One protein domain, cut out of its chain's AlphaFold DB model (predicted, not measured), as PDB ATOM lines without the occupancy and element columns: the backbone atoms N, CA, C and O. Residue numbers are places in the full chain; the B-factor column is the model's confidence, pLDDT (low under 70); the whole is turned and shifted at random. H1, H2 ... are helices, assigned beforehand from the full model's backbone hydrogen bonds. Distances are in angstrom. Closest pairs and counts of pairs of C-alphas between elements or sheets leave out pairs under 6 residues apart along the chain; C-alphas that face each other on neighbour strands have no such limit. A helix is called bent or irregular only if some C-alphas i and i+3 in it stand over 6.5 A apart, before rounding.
ATOM      1  N   LEU A   3      18.179  92.316  11.017       49.72
ATOM      2  CA  LEU A   3      16.823  92.136  11.556       49.72
ATOM      3  C   LEU A   3      16.549  90.700  12.033       49.72
ATOM      4  O   LEU A   3      15.914  90.538  13.071       49.72
ATOM      5  N   ASP A   4      17.088  89.675  11.361       50.59
ATOM      6  CA  ASP A   4      16.901  88.271  11.775       50.59
ATOM      7  C   ASP A   4      17.402  88.007  13.196       50.59
ATOM      8  O   ASP A   4      16.790  87.245  13.936       50.59
ATOM      9  N   GLY A   5      18.490  88.664  13.610       54.22
ATOM     10  CA  GLY A   5      19.075  88.481  14.939       54.22
ATOM     11  C   GLY A   5      18.341  89.211  16.068       54.22
ATOM     12  O   GLY A   5      18.637  88.943  17.232       54.22
ATOM     13  N   LEU A   6      17.438  90.146  15.751       55.66
ATOM     14  CA  LEU A   6      16.562  90.812  16.725       55.66
ATOM     15  C   LEU A   6      15.189  90.127  16.776       55.66
ATOM     16  O   LEU A   6      14.630  89.962  17.853       55.66
ATOM     17  N   ILE A   7      14.680  89.685  15.621       56.69
ATOM     18  CA  ILE A   7      13.395  88.983  15.498       56.69
ATOM     19  C   ILE A   7      13.473  87.565  16.091       56.69
ATOM     20  O   ILE A   7      12.520  87.127  16.734       56.69
ATOM     21  N   ASN A   8      14.604  86.865  15.935       58.84
ATOM     22  CA  ASN A   8      14.773  85.502  16.458       58.84
ATOM     23  C   ASN A   8      15.296  85.422  17.898       58.84
ATOM     24  O   ASN A   8      15.300  84.332  18.464       58.84
ATOM     25  N   ASP A   9      15.749  86.526  18.499       64.31
ATOM     26  CA  ASP A   9      16.329  86.501  19.846       64.31
ATOM     27  C   ASP A   9      15.539  87.378  20.818       64.31
ATOM     28  O   ASP A   9      15.931  88.496  21.165       64.31
ATOM     29  N   ALA A  10      14.411  86.833  21.282       63.00
ATOM     30  CA  ALA A  10      13.546  87.450  22.287       63.00
ATOM     31  C   ALA A  10      14.286  87.785  23.600       63.00
ATOM     32  O   ALA A  10      13.848  88.661  24.342       63.00
ATOM     33  N   ARG A  11      15.449  87.168  23.867       65.19
ATOM     34  CA  ARG A  11      16.266  87.429  25.068       65.19
ATOM     35  C   ARG A  11      16.883  88.825  25.089       65.19
ATOM     36  O   ARG A  11      17.333  89.277  26.138       65.19
ATOM     37  N   LYS A  12      16.925  89.513  23.944       72.25
ATOM     38  CA  LYS A  12      17.438  90.887  23.838       72.25
ATOM     39  C   LYS A  12      16.437  91.938  24.309       72.25
ATOM     40  O   LYS A  12      16.828  93.089  24.489       72.25
ATOM     41  N   ILE A  13      15.174  91.562  24.511       76.12
ATOM     42  CA  ILE A  13      14.142  92.455  25.034       76.12
ATOM     43  C   ILE A  13      13.915  92.110  26.506       76.12
ATOM     44  O   ILE A  13      13.301  91.089  26.805       76.12
ATOM     45  N   PRO A  14      14.408  92.941  27.442       72.56
ATOM     46  CA  PRO A  14      14.338  92.626  28.864       72.56
ATOM     47  C   PRO A  14      12.922  92.786  29.425       72.56
ATOM     48  O   PRO A  14      12.570  92.089  30.371       72.56
ATOM     49  N   TYR A  15      12.134  93.716  28.876       81.75
ATOM     50  CA  TYR A  15      10.739  93.925  29.245       81.75
ATOM     51  C   TYR A  15      10.004  94.828  28.240       81.75
ATOM     52  O   TYR A  15      10.614  95.584  27.483       81.75
ATOM     53  N   VAL A  16       8.679  94.796  28.307       85.19
ATOM     54  CA  VAL A  16       7.730  95.686  27.644       85.19
ATOM     55  C   VAL A  16       6.998  96.491  28.713       85.19
ATOM     56  O   VAL A  16       6.550  95.951  29.728       85.19
ATOM     57  N   ARG A  17       6.874  97.803  28.497       86.94
ATOM     58  CA  ARG A  17       6.138  98.704  29.388       86.94
ATOM     59  C   ARG A  17       5.261  99.650  28.584       86.94
ATOM     60  O   ARG A  17       5.760 100.509  27.861       86.94
ATOM     61  N   ILE A  18       3.953  99.532  28.769       87.50
ATOM     62  CA  ILE A  18       2.964 100.363  28.083       87.50
ATOM     63  C   ILE A  18       2.673 101.599  28.942       87.50
ATOM     64  O   ILE A  18       2.482 101.494  30.153       87.50
ATOM     65  N   HIS A  19       2.688 102.779  28.322       86.81
ATOM     66  CA  HIS A  19       2.444 104.059  28.989       86.81
ATOM     67  C   HIS A  19       1.127 104.639  28.477       86.81
ATOM     68  O   HIS A  19       0.877 104.636  27.275       86.81
ATOM     69  N   THR A  20       0.285 105.141  29.381       83.62
ATOM     70  CA  THR A  20      -0.991 105.774  29.027       83.62
ATOM     71  C   THR A  20      -1.269 106.981  29.918       83.62
ATOM     72  O   THR A  20      -0.966 106.963  31.116       83.62
ATOM     73  N   GLY A  21      -1.840 108.030  29.325       83.38
ATOM     74  CA  GLY A  21      -2.396 109.173  30.053       83.38
ATOM     75  C   GLY A  21      -3.802 108.907  30.600       83.38
ATOM     76  O   GLY A  21      -4.242 109.608  31.505       83.38
ATOM     77  N   GLU A  22      -4.484 107.876  30.097       81.19
ATOM     78  CA  GLU A  22      -5.865 107.563  30.453       81.19
ATOM     79  C   GLU A  22      -5.915 106.618  31.658       81.19
ATOM     80  O   GLU A  22      -5.384 105.502  31.630       81.19
ATOM     81  N   THR A  23      -6.570 107.049  32.738       81.31
ATOM     82  CA  THR A  23      -6.587 106.298  34.006       81.31
ATOM     83  C   THR A  23      -7.347 104.982  33.855       81.31
ATOM     84  O   THR A  23      -6.960 103.976  34.449       81.31
ATOM     85  N   ARG A  24      -8.376 104.964  33.000       78.62
ATOM     86  CA  ARG A  24      -9.212 103.786  32.716       78.62
ATOM     87  C   ARG A  24      -8.436 102.658  32.032       78.62
ATOM     88  O   ARG A  24      -8.702 101.487  32.281       78.62
ATOM     89  N   LEU A  25      -7.429 103.004  31.231       82.75
ATOM     90  CA  LEU A  25      -6.591 102.038  30.523       82.75
ATOM     91  C   LEU A  25      -5.435 101.493  31.373       82.75
ATOM     92  O   LEU A  25      -4.796 100.522  30.979       82.75
ATOM     93  N   ARG A  26      -5.152 102.074  32.546       84.38
ATOM     94  CA  ARG A  26      -3.999 101.659  33.367       84.38
ATOM     95  C   ARG A  26      -4.059 100.195  33.783       84.38
ATOM     96  O   ARG A  26      -3.034  99.525  33.757       84.38
ATOM     97  N   PHE A  27      -5.239  99.717  34.168       83.31
ATOM     98  CA  PHE A  27      -5.427  98.324  34.565       83.31
ATOM     99  C   PHE A  27      -5.302  97.351  33.377       83.31
ATOM    100  O   PHE A  27      -4.420  96.493  33.438       83.31
ATOM    101  N   PRO A  28      -6.084  97.486  32.283       85.75
ATOM    102  CA  PRO A  28      -5.978  96.565  31.152       85.75
ATOM    103  C   PRO A  28      -4.595  96.613  30.490       85.75
ATOM    104  O   PRO A  28      -3.998  95.565  30.271       85.75
ATOM    105  N   LEU A  29      -4.014  97.800  30.269       88.81
ATOM    106  CA  LEU A  29      -2.674  97.910  29.676       88.81
ATOM    107  C   LEU A  29      -1.568  97.402  30.612       88.81
ATOM    108  O   LEU A  29      -0.552  96.899  30.139       88.81
ATOM    109  N   GLY A  30      -1.753  97.508  31.931       88.62
ATOM    110  CA  GLY A  30      -0.848  96.901  32.907       88.62
ATOM    111  C   GLY A  30      -0.853  95.375  32.818       88.62
ATOM    112  O   GLY A  30       0.212  94.759  32.834       88.62
ATOM    113  N   ASN A  31      -2.037  94.777  32.659       89.69
ATOM    114  CA  ASN A  31      -2.179  93.336  32.475       89.69
ATOM    115  C   ASN A  31      -1.550  92.868  31.151       89.69
ATOM    116  O   ASN A  31      -0.722  91.962  31.161       89.69
ATOM    117  N   ILE A  32      -1.844  93.557  30.043       91.25
ATOM    118  CA  ILE A  32      -1.284  93.250  28.715       91.25
ATOM    119  C   ILE A  32       0.248  93.349  28.729       91.25
ATOM    120  O   ILE A  32       0.943  92.476  28.213       91.25
ATOM    121  N   ALA A  33       0.811  94.378  29.375       90.75
ATOM    122  CA  ALA A  33       2.261  94.497  29.522       90.75
ATOM    123  C   ALA A  33       2.857  93.321  30.318       90.75
ATOM    124  O   ALA A  33       3.919  92.811  29.965       90.75
ATOM    125  N   SER A  34       2.186  92.873  31.383       90.75
ATOM    126  CA  SER A  34       2.606  91.704  32.165       90.75
ATOM    127  C   SER A  34       2.560  90.411  31.341       90.75
ATOM    128  O   SER A  34       3.488  89.606  31.404       90.75
ATOM    129  N   GLU A  35       1.518  90.223  30.535       89.88
ATOM    130  CA  GLU A  35       1.353  89.058  29.665       89.88
ATOM    131  C   GLU A  35       2.409  89.011  28.555       89.88
ATOM    132  O   GLU A  35       3.063  87.984  28.370       89.88
ATOM    133  N   ALA A  36       2.685  90.146  27.907       90.00
ATOM    134  CA  ALA A  36       3.754  90.249  26.919       90.00
ATOM    135  C   ALA A  36       5.139  89.970  27.526       90.00
ATOM    136  O   ALA A  36       5.955  89.274  26.921       90.00
ATOM    137  N   ASN A  37       5.400  90.448  28.748       90.25
ATOM    138  CA  ASN A  37       6.626  90.114  29.478       90.25
ATOM    139  C   ASN A  37       6.734  88.613  29.757       90.25
ATOM    140  O   ASN A  37       7.797  88.024  29.572       90.25
ATOM    141  N   ASN A  38       5.634  87.979  30.162       90.38
ATOM    142  CA  ASN A  38       5.600  86.541  30.393       90.38
ATOM    143  C   ASN A  38       5.868  85.754  29.096       90.38
ATOM    144  O   ASN A  38       6.668  84.822  29.098       90.38
ATOM    145  N   ALA A  39       5.278  86.169  27.972       87.94
ATOM    146  CA  ALA A  39       5.512  85.548  26.669       87.94
ATOM    147  C   ALA A  39       6.985  85.657  26.222       87.94
ATOM    148  O   ALA A  39       7.559  84.683  25.729       87.94
ATOM    149  N   LEU A  40       7.635  86.804  26.465       87.75
ATOM    150  CA  LEU A  40       9.071  86.978  26.212       87.75
ATOM    151  C   LEU A  40       9.930  86.051  27.081       87.75
ATOM    152  O   LEU A  40      10.845  85.406  26.571       87.75
ATOM    153  N   VAL A  41       9.616  85.934  28.377       86.62
ATOM    154  CA  VAL A  41      10.332  85.040  29.309       86.62
ATOM    155  C   VAL A  41      10.167  83.568  28.919       86.62
ATOM    156  O   VAL A  41      11.112  82.789  29.034       86.62
ATOM    157  N   GLN A  42       9.001  83.188  28.397       86.31
ATOM    158  CA  GLN A  42       8.740  81.847  27.864       86.31
ATOM    159  C   GLN A  42       9.454  81.569  26.530       86.31
ATOM    160  O   GLN A  42       9.394  80.448  26.029       86.31
ATOM    161  N   GLY A  43      10.135  82.563  25.951       83.88
ATOM    162  CA  GLY A  43      10.886  82.413  24.708       83.88
ATOM    163  C   GLY A  43      10.005  82.373  23.462       83.88
ATOM    164  O   GLY A  43      10.391  81.761  22.467       83.88
ATOM    165  N   TRP A  44       8.823  82.996  23.503       85.00
ATOM    166  CA  TRP A  44       7.989  83.124  22.311       85.00
ATOM    167  C   TRP A  44       8.718  83.931  21.226       85.00
ATOM    168  O   TRP A  44       9.480  84.850  21.544       85.00
ATOM    169  N   PRO A  45       8.481  83.626  19.936       84.94
ATOM    170  CA  PRO A  45       9.057  84.410  18.855       84.94
ATOM    171  C   PRO A  45       8.552  85.850  18.936       84.94
ATOM    172  O   PRO A  45       7.356  86.088  19.120       84.94
ATOM    173  N   LEU A  46       9.461  86.812  18.761       83.81
ATOM    174  CA  LEU A  46       9.171  88.227  18.982       83.81
ATOM    175  C   LEU A  46       7.996  88.719  18.131       83.81
ATOM    176  O   LEU A  46       7.146  89.459  18.616       83.81
ATOM    177  N   GLN A  47       7.924  88.265  16.880       85.06
ATOM    178  CA  GLN A  47       6.835  88.607  15.971       85.06
ATOM    179  C   GLN A  47       5.465  88.240  16.551       85.06
ATOM    180  O   GLN A  47       4.551  89.053  16.500       85.06
ATOM    181  N   ARG A  48       5.350  87.059  17.170       86.06
ATOM    182  CA  ARG A  48       4.103  86.593  17.780       86.06
ATOM    183  C   ARG A  48       3.751  87.389  19.033       86.06
ATOM    184  O   ARG A  48       2.588  87.689  19.253       86.06
ATOM    185  N   VAL A  49       4.744  87.749  19.845       88.19
ATOM    186  CA  VAL A  49       4.518  88.600  21.025       88.19
ATOM    187  C   VAL A  49       4.023  89.985  20.608       88.19
ATOM    188  O   VAL A  49       3.106  90.515  21.226       88.19
ATOM    189  N   ILE A  50       4.608  90.561  19.554       87.38
ATOM    190  CA  ILE A  50       4.184  91.859  19.017       87.38
ATOM    191  C   ILE A  50       2.768  91.770  18.446       87.38
ATOM    192  O   ILE A  50       1.965  92.648  18.732       87.38
ATOM    193  N   GLU A  51       2.459  90.725  17.677       89.44
ATOM    194  CA  GLU A  51       1.123  90.489  17.117       89.44
ATOM    195  C   GLU A  51       0.056  90.437  18.218       89.44
ATOM    196  O   GLU A  51      -0.868  91.246  18.205       89.44
ATOM    197  N   HIS A  52       0.255  89.592  19.236       90.50
ATOM    198  CA  HIS A  52      -0.650  89.509  20.385       90.50
ATOM    199  C   HIS A  52      -0.785  90.842  21.125       90.50
ATOM    200  O   HIS A  52      -1.889  91.272  21.435       90.50
ATOM    201  N   LEU A  53       0.328  91.536  21.369       91.12
ATOM    202  CA  LEU A  53       0.303  92.816  22.069       91.12
ATOM    203  C   LEU A  53      -0.473  93.888  21.289       91.12
ATOM    204  O   LEU A  53      -1.183  94.688  21.894       91.12
ATOM    205  N   VAL A  54      -0.339  93.926  19.963       92.25
ATOM    206  CA  VAL A  54      -1.080  94.867  19.111       92.25
ATOM    207  C   VAL A  54      -2.571  94.543  19.119       92.25
ATOM    208  O   VAL A  54      -3.371  95.464  19.288       92.25
ATOM    209  N   ASP A  55      -2.937  93.268  19.005       93.44
ATOM    210  CA  ASP A  55      -4.333  92.829  19.059       93.44
ATOM    211  C   ASP A  55      -4.973  93.145  20.415       93.44
ATOM    212  O   ASP A  55      -6.058  93.726  20.466       93.44
ATOM    213  N   ASP A  56      -4.282  92.859  21.518       91.44
ATOM    214  CA  ASP A  56      -4.791  93.102  22.870       91.44
ATOM    215  C   ASP A  56      -4.946  94.600  23.164       91.44
ATOM    216  O   ASP A  56      -5.939  95.033  23.760       91.44
ATOM    217  N   ILE A  57      -3.995  95.427  22.714       91.06
ATOM    218  CA  ILE A  57      -4.110  96.889  22.810       91.06
ATOM    219  C   ILE A  57      -5.268  97.385  21.942       91.06
ATOM    220  O   ILE A  57      -6.045  98.229  22.392       91.06
ATOM    221  N   GLY A  58      -5.404  96.868  20.719       90.69
ATOM    222  CA  GLY A  58      -6.502  97.200  19.816       90.69
ATOM    223  C   GLY A  58      -7.856  96.871  20.436       90.69
ATOM    224  O   GLY A  58      -8.758  97.710  20.431       90.69
ATOM    225  N   HIS A  59      -7.974  95.702  21.063       88.25
ATOM    226  CA  HIS A  59      -9.187  95.289  21.753       88.25
ATOM    227  C   HIS A  59      -9.476  96.167  22.979       88.25
ATOM    228  O   HIS A  59     -10.626  96.553  23.195       88.25
ATOM    229  N   ALA A  60      -8.458  96.533  23.763       86.44
ATOM    230  CA  ALA A  60      -8.621  97.420  24.914       86.44
ATOM    231  C   ALA A  60      -9.041  98.844  24.507       86.44
ATOM    232  O   ALA A  60      -9.847  99.476  25.193       86.44
ATOM    233  N   LEU A  61      -8.521  99.354  23.385       86.88
ATOM    234  CA  LEU A  61      -8.906 100.654  22.830       86.88
ATOM    235  C   LEU A  61     -10.314 100.629  22.236       86.88
ATOM    236  O   LEU A  61     -11.086 101.558  22.464       86.88
ATOM    237  N   TRP A  62     -10.655  99.568  21.504       86.19
ATOM    238  CA  TRP A  62     -12.002  99.378  20.981       86.19
ATOM    239  C   TRP A  62     -13.023  99.303  22.117       86.19
ATOM    240  O   TRP A  62     -14.036  99.988  22.070       86.19
ATOM    241  N   GLU A  63     -12.719  98.563  23.182       80.69
ATOM    242  CA  GLU A  63     -13.571  98.483  24.368       80.69
ATOM    243  C   GLU A  63     -13.728  99.847  25.059       80.69
ATOM    244  O   GLU A  63     -14.828 100.226  25.453       80.69
ATOM    245  N   LEU A  64     -12.659 100.638  25.155       82.50
ATOM    246  CA  LEU A  64     -12.761 101.998  25.686       82.50
ATOM    247  C   LEU A  64     -13.691 102.885  24.841       82.50
ATOM    248  O   LEU A  64     -14.441 103.679  25.405       82.50
ATOM    249  N   HIS A  65     -13.626 102.760  23.513       81.56
ATOM    250  CA  HIS A  65     -14.460 103.527  22.590       81.56
ATOM    251  C   HIS A  65     -15.923 103.068  22.621       81.56
ATOM    252  O   HIS A  65     -16.822 103.898  22.681       81.56
ATOM    253  N   GLU A  66     -16.166 101.757  22.603       79.12
ATOM    254  CA  GLU A  66     -17.512 101.174  22.572       79.12
ATOM    255  C   GLU A  66     -18.283 101.440  23.866       79.12
ATOM    256  O   GLU A  66     -19.484 101.700  23.839       79.12
ATOM    257  N   PHE A  67     -17.598 101.393  25.011       69.88
ATOM    258  CA  PHE A  67     -18.249 101.547  26.306       69.88
ATOM    259  C   PHE A  67     -18.172 102.972  26.870       69.88
ATOM    260  O   PHE A  67     -18.734 103.203  27.933       69.88
ATOM    261  N   GLU A  68     -17.474 103.926  26.231       65.69
ATOM    262  CA  GLU A  68     -17.286 105.319  26.711       65.69
ATOM    263  C   GLU A  68     -16.827 105.438  28.195       65.69
ATOM    264  O   GLU A  68     -16.868 106.499  28.832       65.69
TER     265      GLU A  68
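AT A GLANCE: This is residues 3 to 68 of the 127 residues of an uncharacterized protein of Dictyocaulus viviparus (UniProt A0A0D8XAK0). The domain is a long helical hairpin: H2 and H3 are side by side and run opposite ways, joined by a tight turn at one end. Before them, the very short H1 sits at that same turn end, near the beginning of H3, and the unnamed stretch of residues 8 to 22 leads from there along H2 to the other end of the hairpin, where H2 begins. The printed part has 66 residues, with three named helices in the order H1, H2, H3 and no named strand; the class is all helix. The whole is a rod, with C-alphas spanning 41 by 18 by 16 A, and it is only just loose, close to compact, with a radius of gyration of the C-alphas of 13.0 A.

HOW THE PARTS SIT: H1, residues 4 to 7, touches no helix. It is close to but not clearly touching H3, residues 46 to 67, with 2 pairs of C-alphas within 8 A; the closest C-alphas are those of Ile 7 and Leu 46, 5.5 A apart. H1 is apart from H2, residues 23 to 41. H2 and H3 touch, with 15 pairs of C-alphas within 8 A, and their closest C-alphas are those of Ala 36 and Val 49, 6.2 A apart. They run opposite ways at a shallow tilt of 16 degrees, centre to centre 10.6 A, and form a helical hairpin. Every O i to N i+4 pair in H3 is within hydrogen-bond range, against 13 of 15 in H2, while H1 is too short for such a pair.

IN THESE COORDINATES: H1 begins at C-alpha 4, at (16.901, 88.271, 11.775), and has 4 residues. H2, 19 residues, begins at C-alpha 23, at (-6.587, 106.298, 34.006), and measures 27.6 A from first to last C-alpha. It is irregular, but only just: C-alphas 24 and 27 are 6.9 A apart. H3 is the longest helix by residues, with 22; it measures 31.4 A and ends at C-alpha 67, at (-18.249, 101.547, 26.306).

THE WHOLE: The two C-alphas farthest apart are those of Gly 5 and Glu 68, 41.8 A. The printed part has no cut. The link from H1 to H2 is long, with 15 residues, and its C-alphas lie 7 to 18 A from the mean of the C-alphas; the link from H2 to H3 is tight, with 4 residues. The mean pLDDT of the printed part is 81.5; residues 3 to 11 and 67 to 68 are under 70, and the mean of H1 is 54.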